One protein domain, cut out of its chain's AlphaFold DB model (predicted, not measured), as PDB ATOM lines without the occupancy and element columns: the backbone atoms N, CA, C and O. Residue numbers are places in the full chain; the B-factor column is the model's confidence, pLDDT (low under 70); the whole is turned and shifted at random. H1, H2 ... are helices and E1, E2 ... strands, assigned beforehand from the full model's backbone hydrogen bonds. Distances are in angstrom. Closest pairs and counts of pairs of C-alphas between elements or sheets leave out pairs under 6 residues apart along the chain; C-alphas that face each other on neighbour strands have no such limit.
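What this domain is: This is residues 3 to 111 of the 274 residues of an uncharacterized protein of Ursus maritimus (UniProt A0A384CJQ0). The model is a loose row of parts, with the long two-stranded hairpin of E1 and E2 at one end, H2 and H3 set at an angle toward the other end, and H4 between them. Residues 97 to 111, with no named element, run from the end of H4 back to the hairpin, where residues 109 to 110 pair antiparallel with residues 19 to 20 of E2; residues 27 to 32, between E2 and H1, stick out. The printed part has 109 residues, with two named strands and then four named helices in the order E1, E2, H1, H2, H3, H4, and the class is mixed, helices and strands. The sheet, of order E1 - E2, is antiparallel. The whole is loose, with a radius of gyration of the C-alphas of 16.9 A and spans of 50 by 36 by 30 A.

Where its parts are: E1 is residues 3 to 10, beginning with C-alpha 3 at (75.646, 45.951, 82.286), and is 22.0 A long from first to last C-alpha. E2, residues 17 to 25, is 25.5 A long and ends with C-alpha 25 at (73.793, 48.013, 77.387). H1 is residues 36 to 39, and H2 is residues 45 to 54, 14.5 A long. H3, residues 56 to 73, is the longest helix at 25.9 A. H4, residues 84 to 96, is 18.5 A long and ends with C-alpha 96 at (64.396, 59.610, 90.576).

How they stand to each other: E1 and E2 form a hairpin, antiparallel at 156 degrees between their directions. Among their backbone pairs within hydrogen-bond range are N 4 and O 23, at 2.8 A, and N 10 and O 17, at 2.8 A. H4 is apart from both E1 and E2. H3 and H4 are close but not clearly touching, and their closest C-alphas, those of Phe 73 and Val 93, are 7.9 A apart. They run opposite ways at a steep tilt of 42 degrees. H2 and H3 are also close but not clearly touching, with the closest C-alphas, those of Cys 51 and Phe 59, 5.7 A apart. They run opposite ways at a steep tilt of 66 degrees. H1 is apart from H2, H3 and H4. In H2, H3 and H4 every O i to N i+4 pair is within hydrogen-bond range; H1, with four residues, is too short for such a pair.

The domain as a whole: The C-alphas of Phe 14 and Glu 45, the two farthest apart, are 53.4 A apart. The printed part has no cut. No link is long: H1 to H2 and H2 to H3 are tight, while E1 to E2, E2 to H1 and H3 to H4 are short. The mean pLDDT of the printed part is 85.4, with residue 26 and residues 28 to 30 under 70.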
ATOM      1  N   CYS A   3      75.905  44.842  81.362       80.88
ATOM      2  CA  CYS A   3      75.646  45.951  82.286       80.88
ATOM      3  C   CYS A   3      76.895  46.836  82.364       80.88
ATOM      4  O   CYS A   3      77.993  46.333  82.584       80.88
ATOM      5  N   LYS A   4      76.735  48.150  82.207       86.00
ATOM      6  CA  LYS A   4      77.792  49.148  82.386       86.00
ATOM      7  C   LYS A   4      77.500  49.970  83.633       86.00
ATOM      8  O   LYS A   4      76.496  50.670  83.702       86.00
ATOM      9  N   VAL A   5      78.398  49.927  84.606       89.50
ATOM     10  CA  VAL A   5      78.331  50.799  85.784       89.50
ATOM     11  C   VAL A   5      79.140  52.059  85.495       89.50
ATOM     12  O   VAL A   5      80.266  51.971  85.009       89.50
ATOM     13  N   ARG A   6      78.564  53.237  85.750       90.62
ATOM     14  CA  ARG A   6      79.291  54.514  85.700       90.62
ATOM     15  C   ARG A   6      79.457  55.050  87.110       90.62
ATOM     16  O   ARG A   6      78.485  55.066  87.860       90.62
ATOM     17  N   PHE A   7      80.655  55.529  87.414       93.31
ATOM     18  CA  PHE A   7      80.988  56.196  88.667       93.31
ATOM     19  C   PHE A   7      81.168  57.695  88.429       93.31
ATOM     20  O   PHE A   7      81.599  58.105  87.350       93.31
ATOM     21  N   ARG A   8      80.813  58.503  89.427       92.19
ATOM     22  CA  ARG A   8      81.054  59.950  89.462       92.19
ATOM     23  C   ARG A   8      81.414  60.376  90.880       92.19
ATOM     24  O   ARG A   8      81.004  59.723  91.837       92.19
ATOM     25  N   PHE A   9      82.130  61.483  91.001       92.00
ATOM     26  CA  PHE A   9      82.252  62.201  92.265       92.00
ATOM     27  C   PHE A   9      81.058  63.145  92.429       92.00
ATOM     28  O   PHE A   9      80.567  63.708  91.451       92.00
ATOM     29  N   SER A  10      80.563  63.260  93.654       88.38
ATOM     30  CA  SER A  10      79.463  64.135  94.048       88.38
ATOM     31  C   SER A  10      79.724  64.691  95.448       88.38
ATOM     32  O   SER A  10      80.529  64.139  96.197       88.38
ATOM     33  N   GLY A  11      79.042  65.775  95.805       87.44
ATOM     34  CA  GLY A  11      79.219  66.491  97.066       87.44
ATOM     35  C   GLY A  11      79.590  67.950  96.833       87.44
ATOM     36  O   GLY A  11      80.464  68.250  96.027       87.44
ATOM     37  N   GLU A  12      78.899  68.841  97.540       88.81
ATOM     38  CA  GLU A  12      79.131  70.291  97.490       88.81
ATOM     39  C   GLU A  12      80.382  70.696  98.285       88.81
ATOM     40  O   GLU A  12      81.049  71.669  97.950       88.81
ATOM     41  N   THR A  13      80.725  69.920  99.316       88.75
ATOM     42  CA  THR A  13      81.856  70.166 100.216       88.75
ATOM     43  C   THR A  13      82.906  69.066 100.105       88.75
ATOM     44  O   THR A  13      82.579  67.889  99.938       88.75
ATOM     45  N   PHE A  14      84.177  69.434 100.259       84.50
ATOM     46  CA  PHE A  14      85.290  68.487 100.296       84.50
ATOM     47  C   PHE A  14      85.347  67.734 101.648       84.50
ATOM     48  O   PHE A  14      85.145  68.371 102.682       84.50
ATOM     49  N   PRO A  15      85.660  66.418 101.680       85.62
ATOM     50  CA  PRO A  15      85.949  65.541 100.541       85.62
ATOM     51  C   PRO A  15      84.683  65.058  99.801       85.62
ATOM     52  O   PRO A  15      83.674  64.741 100.440       85.62
ATOM     53  N   PRO A  16      84.731  64.944  98.458       90.19
ATOM     54  CA  PRO A  16      83.608  64.441  97.677       90.19
ATOM     55  C   PRO A  16      83.382  62.946  97.935       90.19
ATOM     56  O   PRO A  16      84.302  62.190  98.246       90.19
ATOM     57  N   PHE A  17      82.147  62.490  97.743       87.31
ATOM     58  CA  PHE A  17      81.779  61.080  97.808       87.31
ATOM     59  C   PHE A  17      81.500  60.503  96.419       87.31
ATOM     60  O   PHE A  17      81.108  61.198  95.484       87.31
ATOM     61  N   ILE A  18      81.677  59.191  96.281       90.75
ATOM     62  CA  ILE A  18      81.447  58.487  95.019       90.75
ATOM     63  C   ILE A  18      79.961  58.143  94.890       90.75
ATOM     64  O   ILE A  18      79.329  57.655  95.830       90.75
ATOM     65  N   VAL A  19      79.403  58.358  93.704       92.31
ATOM     66  CA  VAL A  19      78.076  57.888  93.302       92.31
ATOM     67  C   VAL A  19      78.187  56.978  92.086       92.31
ATOM     68  O   VAL A  19      79.100  57.117  91.271       92.31
ATOM     69  N   PHE A  20      77.246  56.050  91.939       92.12
ATOM     70  CA  PHE A  20      77.187  55.149  90.796       92.12
ATOM     71  C   PHE A  20      75.781  55.049  90.205       92.12
ATOM     72  O   PHE A  20      74.776  55.234  90.895       92.12
ATOM     73  N   LYS A  21      75.718  54.733  88.911       91.19
ATOM     74  CA  LYS A  21      74.479  54.439  88.180       91.19
ATOM     75  C   LYS A  21      74.701  53.259  87.245       91.19
ATOM     76  O   LYS A  21      75.756  53.141  86.615       91.19
ATOM     77  N   ILE A  22      73.716  52.367  87.190       88.81
ATOM     78  CA  ILE A  22      73.783  51.136  86.404       88.81
ATOM     79  C   ILE A  22      73.041  51.376  85.096       88.81
ATOM     80  O   ILE A  22      71.855  51.696  85.079       88.81
ATOM     81  N   PHE A  23      73.759  51.214  83.995       83.94
ATOM     82  CA  PHE A  23      73.208  51.262  82.656       83.94
ATOM     83  C   PHE A  23      73.170  49.849  82.117       83.94
ATOM     84  O   PHE A  23      74.157  49.116  82.166       83.94
ATOM     85  N   LEU A  24      72.028  49.467  81.583       81.50
ATOM     86  CA  LEU A  24      71.966  48.291  80.748       81.50
ATOM     87  C   LEU A  24      72.514  48.714  79.371       81.50
ATOM     88  O   LEU A  24      72.245  49.818  78.898       81.50
ATOM     89  N   HIS A  25      73.345  47.871  78.765       71.75
ATOM     90  CA  HIS A  25      73.793  48.013  77.387       71.75
ATOM     91  C   HIS A  25      73.100  46.952  76.535       71.75
ATOM     92  O   HIS A  25      73.345  45.746  76.655       71.75
ATOM     93  N   THR A  26      72.195  47.427  75.699       68.12
ATOM     94  CA  THR A  26      71.555  46.709  74.611       68.12
ATOM     95  C   THR A  26      72.256  47.181  73.361       68.12
ATOM     96  O   THR A  26      72.468  48.376  73.180       68.12
ATOM     97  N   GLU A  27      72.685  46.230  72.549       72.06
ATOM     98  CA  GLU A  27      73.554  46.403  71.386       72.06
ATOM     99  C   GLU A  27      72.813  47.141  70.248       72.06
ATOM    100  O   GLU A  27      72.566  46.586  69.191       72.06
ATOM    101  N   GLY A  28      72.383  48.382  70.500       68.12
ATOM    102  CA  GLY A  28      71.599  49.234  69.599       68.12
ATOM    103  C   GLY A  28      70.087  49.247  69.858       68.12
ATOM    104  O   GLY A  28      69.404  50.164  69.416       68.12
ATOM    105  N   HIS A  29      69.539  48.293  70.615       67.69
ATOM    106  CA  HIS A  29      68.100  48.275  70.912       67.69
ATOM    107  C   HIS A  29      67.743  49.236  72.057       67.69
ATOM    108  O   HIS A  29      68.314  49.144  73.141       67.69
ATOM    109  N   GLY A  30      66.791  50.150  71.862       68.44
ATOM    110  CA  GLY A  30      66.306  51.031  72.933       68.44
ATOM    111  C   GLY A  30      65.655  50.267  74.098       68.44
ATOM    112  O   GLY A  30      65.168  49.148  73.935       68.44
ATOM    113  N   TYR A  31      65.622  50.877  75.287       72.62
ATOM    114  CA  TYR A  31      64.883  50.347  76.438       72.62
ATOM    115  C   TYR A  31      63.473  50.920  76.479       72.62
ATOM    116  O   TYR A  31      63.302  52.136  76.539       72.62
ATOM    117  N   LYS A  32      62.466  50.043  76.528       75.31
ATOM    118  CA  LYS A  32      61.088  50.442  76.818       75.31
ATOM    119  C   LYS A  32      60.772  50.135  78.276       75.31
ATOM    120  O   LYS A  32      60.708  48.974  78.675       75.31
ATOM    121  N   TYR A  33      60.599  51.187  79.068       75.81
ATOM    122  CA  TYR A  33      60.095  51.066  80.430       75.81
ATOM    123  C   TYR A  33      58.574  50.955  80.375       75.81
ATOM    124  O   TYR A  33      57.915  51.748  79.705       75.81
ATOM    125  N   PHE A  34      58.020  49.959  81.060       75.19
ATOM    126  CA  PHE A  34      56.578  49.834  81.226       75.19
ATOM    127  C   PHE A  34      56.187  50.505  82.539       75.19
ATOM    128  O   PHE A  34      56.691  50.128  83.595       75.19
ATOM    129  N   SER A  35      55.293  51.485  82.460       78.69
ATOM    130  CA  SER A  35      54.737  52.177  83.619       78.69
ATOM    131  C   SER A  35      53.222  52.083  83.573       78.69
ATOM    132  O   SER A  35      52.613  52.461  82.575       78.69
ATOM    133  N   GLY A  36      52.613  51.603  84.662       74.31
ATOM    134  CA  GLY A  36      51.155  51.565  84.794       74.31
ATOM    135  C   GLY A  36      50.517  52.946  84.621       74.31
ATOM    136  O   GLY A  36      49.435  53.034  84.051       74.31
ATOM    137  N   LYS A  37      51.232  54.014  85.006       76.44
ATOM    138  CA  LYS A  37      50.797  55.407  84.834       76.44
ATOM    139  C   LYS A  37      50.575  55.761  83.359       76.44
ATOM    140  O   LYS A  37      49.570  56.365  83.009       76.44
ATOM    141  N   ASN A  38      51.463  55.302  82.475       76.56
ATOM    142  CA  ASN A  38      51.359  55.571  81.037       76.56
ATOM    143  C   ASN A  38      50.286  54.699  80.361       76.56
ATOM    144  O   ASN A  38      49.775  55.059  79.301       76.56
ATOM    145  N   LEU A  39      49.970  53.540  80.947       75.56
ATOM    146  CA  LEU A  39      48.984  52.588  80.429       75.56
ATOM    147  C   LEU A  39      47.540  52.974  80.789       75.56
ATOM    148  O   LEU A  39      46.650  52.808  79.958       75.56
ATOM    149  N   PHE A  40      47.304  53.493  81.995       73.12
ATOM    150  CA  PHE A  40      45.972  53.850  82.488       73.12
ATOM    151  C   PHE A  40      45.814  55.368  82.572       73.12
ATOM    152  O   PHE A  40      45.902  55.960  83.646       73.12
ATOM    153  N   LYS A  41      45.578  56.005  81.421       72.62
ATOM    154  CA  LYS A  41      45.210  57.427  81.382       72.62
ATOM    155  C   LYS A  41      43.835  57.643  82.038       72.62
ATOM    156  O   LYS A  41      43.008  56.735  81.954       72.62
ATOM    157  N   PRO A  42      43.548  58.827  82.619       71.19
ATOM    158  CA  PRO A  42      42.290  59.113  83.323       71.19
ATOM    159  C   PRO A  42      41.011  58.797  82.531       71.19
ATOM    160  O   PRO A  42      39.992  58.463  83.124       71.19
ATOM    161  N   SER A  43      41.070  58.854  81.197       71.44
ATOM    162  CA  SER A  43      39.962  58.538  80.288       71.44
ATOM    163  C   SER A  43      39.765  57.040  80.004       71.44
ATOM    164  O   SER A  43      38.881  56.672  79.235       71.44
ATOM    165  N   SER A  44      40.585  56.158  80.581       81.88
ATOM    166  CA  SER A  44      40.524  54.715  80.345       81.88
ATOM    167  C   SER A  44      39.605  54.010  81.343       81.88
ATOM    168  O   SER A  44      39.724  54.201  82.553       81.88
ATOM    169  N   GLU A  45      38.774  53.087  80.850       80.75
ATOM    170  CA  GLU A  45      37.970  52.165  81.674       80.75
ATOM    171  C   GLU A  45      38.833  51.383  82.688       80.75
ATOM    172  O   GLU A  45      38.402  51.091  83.805       80.75
ATOM    173  N   GLY A  46      40.112  51.156  82.362       81.44
ATOM    174  CA  GLY A  46      41.069  50.515  83.261       81.44
ATOM    175  C   GLY A  46      41.343  51.294  84.555       81.44
ATOM    176  O   GLY A  46      41.758  50.697  85.548       81.44
ATOM    177  N   VAL A  47      41.067  52.601  84.613       82.81
ATOM    178  CA  VAL A  47      41.193  53.391  85.852       82.81
ATOM    179  C   VAL A  47      40.092  53.024  86.854       82.81
ATOM    180  O   VAL A  47      40.356  52.861  88.048       82.81
ATOM    181  N   ALA A  48      38.861  52.815  86.381       83.56
ATOM    182  CA  ALA A  48      37.755  52.391  87.238       83.56
ATOM    183  C   ALA A  48      38.011  50.992  87.817       83.56
ATOM    184  O   ALA A  48      37.800  50.753  89.010       83.56
ATOM    185  N   ASP A  49      38.530  50.081  86.996       85.44
ATOM    186  CA  ASP A  49      38.849  48.724  87.429       85.44
ATOM    187  C   ASP A  49      40.076  48.667  88.342       85.44
ATOM    188  O   ASP A  49      40.047  47.968  89.355       85.44
ATOM    189  N   THR A  50      41.122  49.457  88.083       83.81
ATOM    190  CA  THR A  50      42.258  49.572  89.015       83.81
ATOM    191  C   THR A  50      41.830  50.142  90.366       83.81
ATOM    192  O   THR A  50      42.281  49.637  91.394       83.81
ATOM    193  N   CYS A  51      40.905  51.110  90.404       84.81
ATOM    194  CA  CYS A  51      40.324  51.610  91.652       84.81
ATOM    195  C   CYS A  51      39.557  50.513  92.417       84.81
ATOM    196  O   CYS A  51      39.744  50.362  93.629       84.81
ATOM    197  N   LYS A  52      38.762  49.687  91.720       88.56
ATOM    198  CA  LYS A  52      38.079  48.523  92.320       88.56
ATOM    199  C   LYS A  52      39.072  47.478  92.843       88.56
ATOM    200  O   LYS A  52      38.886  46.970  93.944       88.56
ATOM    201  N   MET A  53      40.127  47.174  92.084       89.19
ATOM    202  CA  MET A  53      41.126  46.158  92.441       89.19
ATOM    203  C   MET A  53      42.062  46.599  93.574       89.19
ATOM    204  O   MET A  53      42.383  45.805  94.455       89.19
ATOM    205  N   MET A  54      42.531  47.849  93.554       86.81
ATOM    206  CA  MET A  54      43.475  48.384  94.542       86.81
ATOM    207  C   MET A  54      42.773  48.850  95.828       86.81
ATOM    208  O   MET A  54      43.369  48.841  96.909       86.81
ATOM    209  N   GLY A  55      41.504  49.245  95.707       91.94
ATOM    210  CA  GLY A  55      40.702  49.845  96.764       91.94
ATOM    211  C   GLY A  55      40.850  51.368  96.825       91.94
ATOM    212  O   GLY A  55      41.937  51.925  96.640       91.94
ATOM    213  N   LYS A  56      39.745  52.046  97.168       89.94
ATOM    214  CA  LYS A  56      39.609  53.516  97.136       89.94
ATOM    215  C   LYS A  56      40.720  54.263  97.886       89.94
ATOM    216  O   LYS A  56      41.224  55.260  97.386       89.94
ATOM    217  N   LYS A  57      41.135  53.776  99.063       92.38
ATOM    218  CA  LYS A  57      42.146  54.445  99.908       92.38
ATOM    219  C   LYS A  57      43.522  54.511  99.242       92.38
ATOM    220  O   LYS A  57      44.154  55.560  99.248       92.38
ATOM    221  N   LYS A  58      43.987  53.389  98.683       89.75
ATOM    222  CA  LYS A  58      45.293  53.317  98.012       89.75
ATOM    223  C   LYS A  58      45.279  54.087  96.698       89.75
ATOM    224  O   LYS A  58      46.227  54.806  96.417       89.75
ATOM    225  N   PHE A  59      44.180  53.975  95.952       88.56
ATOM    226  CA  PHE A  59      43.983  54.739  94.727       88.56
ATOM    227  C   PHE A  59      44.038  56.248  94.994       88.56
ATOM    228  O   PHE A  59      44.818  56.953  94.368       88.56
ATOM    229  N   TYR A  60      43.285  56.733  95.986       90.06
ATOM    230  CA  TYR A  60      43.294  58.147  96.356       90.06
ATOM    231  C   TYR A  60      44.680  58.624  96.803       90.06
ATOM    232  O   TYR A  60      45.125  59.689  96.392       90.06
ATOM    233  N   HIS A  61      45.393  57.819  97.597       91.12
ATOM    234  CA  HIS A  61      46.761  58.149  97.991       91.12
ATOM    235  C   HIS A  61      47.690  58.286  96.777       91.12
ATOM    236  O   HIS A  61      48.427  59.261  96.707       91.12
ATOM    237  N   GLN A  62      47.601  57.384  95.793       87.44
ATOM    238  CA  GLN A  62      48.387  57.485  94.560       87.44
ATOM    239  C   GLN A  62      48.077  58.772  93.784       87.44
ATOM    240  O   GLN A  62      48.999  59.462  93.367       87.44
ATOM    241  N   VAL A  63      46.795  59.124  93.638       87.56
ATOM    242  CA  VAL A  63      46.383  60.371  92.969       87.56
ATOM    243  C   VAL A  63      46.941  61.595  93.698       87.56
ATOM    244  O   VAL A  63      47.407  62.535  93.060       87.56
ATOM    245  N   MET A  64      46.943  61.577  95.033       90.94
ATOM    246  CA  MET A  64      47.497  62.677  95.816       90.94
ATOM    247  C   MET A  64      49.016  62.804  95.690       90.94
ATOM    248  O   MET A  64      49.522  63.921  95.593       90.94
ATOM    249  N   GLU A  65      49.743  61.686  95.669       88.62
ATOM    250  CA  GLU A  65      51.192  61.678  95.437       88.62
ATOM    251  C   GLU A  65      51.535  62.199  94.036       88.62
ATOM    252  O   GLU A  65      52.453  63.006  93.884       88.62
ATOM    253  N   ASP A  66      50.762  61.803  93.023       87.06
ATOM    254  CA  ASP A  66      50.929  62.277  91.648       87.06
ATOM    255  C   ASP A  66      50.685  63.798  91.555       87.06
ATOM    256  O   ASP A  66      51.488  64.518  90.956       87.06
ATOM    257  N   GLN A  67      49.640  64.308  92.219       88.88
ATOM    258  CA  GLN A  67      49.349  65.745  92.308       88.88
ATOM    259  C   GLN A  67      50.480  66.515  93.010       88.88
ATOM    260  O   GLN A  67      50.888  67.588  92.563       88.88
ATOM    261  N   HIS A  68      51.004  65.973  94.110       90.25
ATOM    262  CA  HIS A  68      52.104  66.580  94.855       90.25
ATOM    263  C   HIS A  68      53.402  66.617  94.027       90.25
ATOM    264  O   HIS A  68      54.098  67.636  94.006       90.25
ATOM    265  N   LEU A  69      53.711  65.544  93.290       86.69
ATOM    266  CA  LEU A  69      54.840  65.504  92.355       86.69
ATOM    267  C   LEU A  69      54.704  66.564  91.259       86.69
ATOM    268  O   LEU A  69      55.668  67.287  90.992       86.69
ATOM    269  N   PHE A  70      53.505  66.702  90.692       87.25
ATOM    270  CA  PHE A  70      53.216  67.726  89.694       87.25
ATOM    271  C   PHE A  70      53.443  69.139  90.237       87.25
ATOM    272  O   PHE A  70      54.134  69.937  89.610       87.25
ATOM    273  N   GLN A  71      52.966  69.440  91.446       89.88
ATOM    274  CA  GLN A  71      53.200  70.744  92.075       89.88
ATOM    275  C   GLN A  71      54.690  71.030  92.305       89.88
ATOM    276  O   GLN A  71      55.141  72.162  92.119       89.88
ATOM    277  N   LYS A  72      55.462  70.009  92.690       89.88
ATOM    278  CA  LYS A  72      56.892  70.148  92.977       89.88
ATOM    279  C   LYS A  72      57.730  70.383  91.719       89.88
ATOM    280  O   LYS A  72      58.627  71.223  91.744       89.88
ATOM    281  N   PHE A  73      57.481  69.629  90.648       84.75
ATOM    282  CA  PHE A  73      58.356  69.613  89.469       84.75
ATOM    283  C   PHE A  73      57.775  70.311  88.238       84.75
ATOM    284  O   PHE A  73      58.554  70.654  87.348       84.75
ATOM    285  N   LYS A  74      56.458  70.551  88.184       86.00
ATOM    286  CA  LYS A  74      55.662  71.119  87.071       86.00
ATOM    287  C   LYS A  74      55.676  70.324  85.762       86.00
ATOM    288  O   LYS A  74      54.669  70.293  85.078       86.00
ATOM    289  N   ILE A  75      56.792  69.678  85.434       88.00
ATOM    290  CA  ILE A  75      57.012  68.888  84.222       88.00
ATOM    291  C   ILE A  75      57.086  67.429  84.657       88.00
ATOM    292  O   ILE A  75      58.142  66.953  85.085       88.00
ATOM    293  N   THR A  76      55.942  66.747  84.641       83.75
ATOM    294  CA  THR A  76      55.817  65.395  85.213       83.75
ATOM    295  C   THR A  76      55.368  64.373  84.190       83.75
ATOM    296  O   THR A  76      55.744  63.210  84.324       83.75
ATOM    297  N   ASP A  77      54.621  64.789  83.171       84.69
ATOM    298  CA  ASP A  77      54.130  63.922  82.110       84.69
ATOM    299  C   ASP A  77      54.692  64.332  80.742       84.69
ATOM    300  O   ASP A  77      55.214  65.428  80.552       84.69
ATOM    301  N   GLU A  78      54.591  63.428  79.764       84.69
ATOM    302  CA  GLU A  78      55.097  63.664  78.401       84.69
ATOM    303  C   GLU A  78      54.410  64.860  77.718       84.69
ATOM    304  O   GLU A  78      54.996  65.483  76.841       84.69
ATOM    305  N   ILE A  79      53.188  65.189  78.148       84.88
ATOM    306  CA  ILE A  79      52.377  66.306  77.638       84.88
ATOM    307  C   ILE A  79      52.972  67.659  78.063       84.88
ATOM    308  O   ILE A  79      52.823  68.647  77.351       84.88
ATOM    309  N   ASP A  80      53.694  67.698  79.186       85.50
ATOM    310  CA  ASP A  80      54.278  68.928  79.730       85.50
ATOM    311  C   ASP A  80      55.591  69.319  79.022       85.50
ATOM    312  O   ASP A  80      56.187  70.356  79.321       85.50
ATOM    313  N   ILE A  81      56.101  68.469  78.124       91.19
ATOM    314  CA  ILE A  81      57.407  68.645  77.486       91.19
ATOM    315  C   ILE A  81      57.256  69.510  76.236       91.19
ATOM    316  O   ILE A  81      56.788  69.043  75.201       91.19
ATOM    317  N   VAL A  82      57.742  70.748  76.309       92.88
ATOM    318  CA  VAL A  82      57.788  71.663  75.155       92.88
ATOM    319  C   VAL A  82      59.221  71.824  74.640       92.88
ATOM    320  O   VAL A  82      59.465  71.848  73.435       92.88
ATOM    321  N   THR A  83      60.197  71.887  75.548       94.06
ATOM    322  CA  THR A  83      61.602  72.189  75.245       94.06
ATOM    323  C   THR A  83      62.522  70.998  75.530       94.06
ATOM    324  O   THR A  83      62.240  70.141  76.365       94.06
ATOM    325  N   LEU A  84      63.721  70.984  74.932       91.69
ATOM    326  CA  LEU A  84      64.779  70.020  75.280       91.69
ATOM    327  C   LEU A  84      65.141  70.058  76.779       91.69
ATOM    328  O   LEU A  84      65.453  69.029  77.379       91.69
ATOM    329  N   LYS A  85      65.093  71.245  77.397       91.25
ATOM    330  CA  LYS A  85      65.321  71.414  78.837       91.25
ATOM    331  C   LYS A  85      64.251  70.689  79.658       91.25
ATOM    332  O   LYS A  85      64.592  69.998  80.616       91.25
ATOM    333  N   ASP A  86      62.998  70.786  79.228       92.12
ATOM    334  CA  ASP A  86      61.850  70.129  79.856       92.12
ATOM    335  C   ASP A  86      61.989  68.613  79.745       92.12
ATOM    336  O   ASP A  86      61.813  67.898  80.726       92.12
ATOM    337  N   TYR A  87      62.447  68.123  78.590       91.50
ATOM    338  CA  TYR A  87      62.761  66.709  78.401       91.50
ATOM    339  C   TYR A  87      63.863  66.220  79.354       91.50
ATOM    340  O   TYR A  87      63.744  65.144  79.949       91.50
ATOM    341  N   MET A  88      64.941  66.994  79.534       90.12
ATOM    342  CA  MET A  88      66.007  66.646  80.483       90.12
ATOM    343  C   MET A  88      65.492  66.611  81.925       90.12
ATOM    344  O   MET A  88      65.836  65.692  82.674       90.12
ATOM    345  N   GLN A  89      64.648  67.574  82.304       90.94
ATOM    346  CA  GLN A  89      64.031  67.634  83.626       90.94
ATOM    347  C   GLN A  89      63.088  66.447  83.850       90.94
ATOM    348  O   GLN A  89      63.258  65.715  84.824       90.94
ATOM    349  N   TYR A  90      62.183  66.191  82.907       90.81
ATOM    350  CA  TYR A  90      61.289  65.036  82.907       90.81
ATOM    351  C   TYR A  90      62.063  63.719  83.034       90.81
ATOM    352  O   TYR A  90      61.760  62.891  83.892       90.81
ATOM    353  N   SER A  91      63.124  63.526  82.240       88.81
ATOM    354  CA  SER A  91      63.924  62.303  82.320       88.81
ATOM    355  C   SER A  91      64.648  62.160  83.663       88.81
ATOM    356  O   SER A  91      64.837  61.029  84.114       88.81
ATOM    357  N   SER A  92      65.062  63.262  84.297       89.25
ATOM    358  CA  SER A  92      65.651  63.229  85.641       89.25
ATOM    359  C   SER A  92      64.610  62.823  86.684       89.25
ATOM    360  O   SER A  92      64.861  61.911  87.470       89.25
ATOM    361  N   VAL A  93      63.415  63.424  86.634       89.88
ATOM    362  CA  VAL A  93      62.293  63.099  87.528       89.88
ATOM    363  C   VAL A  93      61.882  61.635  87.371       89.88
ATOM    364  O   VAL A  93      61.720  60.936  88.368       89.88
ATOM    365  N   LEU A  94      61.792  61.120  86.141       88.19
ATOM    366  CA  LEU A  94      61.524  59.700  85.897       88.19
ATOM    367  C   LEU A  94      62.589  58.780  86.498       88.19
ATOM    368  O   LEU A  94      62.254  57.718  87.021       88.19
ATOM    369  N   ASP A  95      63.866  59.148  86.398       88.75
ATOM    370  CA  ASP A  95      64.961  58.357  86.959       88.75
ATOM    371  C   ASP A  95      64.949  58.360  88.498       88.75
ATOM    372  O   ASP A  95      65.289  57.342  89.107       88.75
ATOM    373  N   GLU A  96      64.534  59.462  89.120       88.69
ATOM    374  CA  GLU A  96      64.396  59.610  90.576       88.69
ATOM    375  C   GLU A  96      63.133  58.953  91.135       88.69
ATOM    376  O   GLU A  96      63.154  58.406  92.240       88.69
ATOM    377  N   THR A  97      62.050  58.959  90.362       88.19
ATOM    378  CA  THR A  97      60.756  58.424  90.781       88.19
ATOM    379  C   THR A  97      60.845  56.905  90.983       88.19
ATOM    380  O   THR A  97      61.403  56.183  90.139       88.19
ATOM    381  N   PRO A  98      60.304  56.369  92.094       87.81
ATOM    382  CA  PRO A  98      60.325  54.937  92.352       87.81
ATOM    383  C   PRO A  98      59.455  54.175  91.348       87.81
ATOM    384  O   PRO A  98      58.454  54.673  90.834       87.81
ATOM    385  N   ALA A  99      59.802  52.908  91.119       85.88
ATOM    386  CA  ALA A  99      59.080  52.045  90.183       85.88
ATOM    387  C   ALA A  99      57.625  51.783  90.608       85.88
ATOM    388  O   ALA A  99      56.766  51.575  89.756       85.88
ATOM    389  N   SER A 100      57.333  51.835  91.913       82.75
ATOM    390  CA  SER A 100      55.969  51.731  92.446       82.75
ATOM    391  C   SER A 100      55.059  52.865  91.980       82.75
ATOM    392  O   SER A 100      53.871  52.638  91.801       82.75
ATOM    393  N   SER A 101      55.627  54.050  91.746       80.94
ATOM    394  CA  SER A 101      54.912  55.247  91.290       80.94
ATOM    395  C   SER A 101      55.070  55.471  89.779       80.94
ATOM    396  O   SER A 101      54.848  56.566  89.281       80.94
ATOM    397  N   GLY A 102      55.501  54.446  89.033       82.06
ATOM    398  CA  GLY A 102      55.639  54.519  87.577       82.06
ATOM    399  C   GLY A 102      56.949  55.123  87.058       82.06
ATOM    400  O   GLY A 102      57.062  55.364  85.857       82.06
ATOM    401  N   GLY A 103      57.941  55.343  87.928       87.75
ATOM    402  CA  GLY A 103      59.280  55.799  87.550       87.75
ATOM    403  C   GLY A 103      60.253  54.672  87.180       87.75
ATOM    404  O   GLY A 103      59.932  53.484  87.219       87.75
ATOM    405  N   ARG A 104      61.488  55.038  86.831       86.81
ATOM    406  CA  ARG A 104      62.557  54.103  86.428       86.81
ATOM    407  C   ARG A 104      63.412  53.622  87.600       86.81
ATOM    408  O   ARG A 104      64.141  52.642  87.439       86.81
ATOM    409  N   ASN A 105      63.346  54.283  88.761       87.62
ATOM    410  CA  ASN A 105      64.152  53.971  89.951       87.62
ATOM    411  C   ASN A 105      65.666  53.832  89.653       87.62
ATOM    412  O   ASN A 105      66.370  52.950  90.168       87.62
ATOM    413  N   ASN A 106      66.166  54.690  88.763       88.12
ATOM    414  CA  ASN A 106      67.527  54.665  88.234       88.12
ATOM    415  C   ASN A 106      68.277  55.970  88.539       88.12
ATOM    416  O   ASN A 106      68.920  56.566  87.673       88.12
ATOM    417  N   TYR A 107      68.192  56.426  89.782       89.19
ATOM    418  CA  TYR A 107      68.914  57.594  90.271       89.19
ATOM    419  C   TYR A 107      70.398  57.291  90.544       89.19
ATOM    420  O   TYR A 107      70.839  56.137  90.573       89.19
ATOM    421  N   TRP A 108      71.188  58.347  90.752       90.44
ATOM    422  CA  TRP A 108      72.578  58.234  91.197       90.44
ATOM    423  C   TRP A 108      72.638  57.782  92.655       90.44
ATOM    424  O   TRP A 108      72.219  58.499  93.559       90.44
ATOM    425  N   ARG A 109      73.181  56.590  92.902       89.56
ATOM    426  CA  ARG A 109      73.252  56.000  94.242       89.56
ATOM    427  C   ARG A 109      74.588  56.329  94.879       89.56
ATOM    428  O   ARG A 109      75.630  56.104  94.268       89.56
ATOM    429  N   LYS A 110      74.573  56.821  96.118       89.88
ATOM    430  CA  LYS A 110      75.798  56.998  96.904       89.88
ATOM    431  C   LYS A 110      76.443  55.639  97.152       89.88
ATOM    432  O   LYS A 110      75.790  54.727  97.655       89.88
ATOM    433  N   LEU A 111      77.721  55.514  96.801       87.00
ATOM    434  CA  LEU A 111      78.514  54.340  97.125       87.00
ATOM    435  C   LEU A 111      78.794  54.378  98.628       87.00
ATOM    436  O   LEU A 111      79.585  55.186  99.109       87.00
TER     437      LEU A 111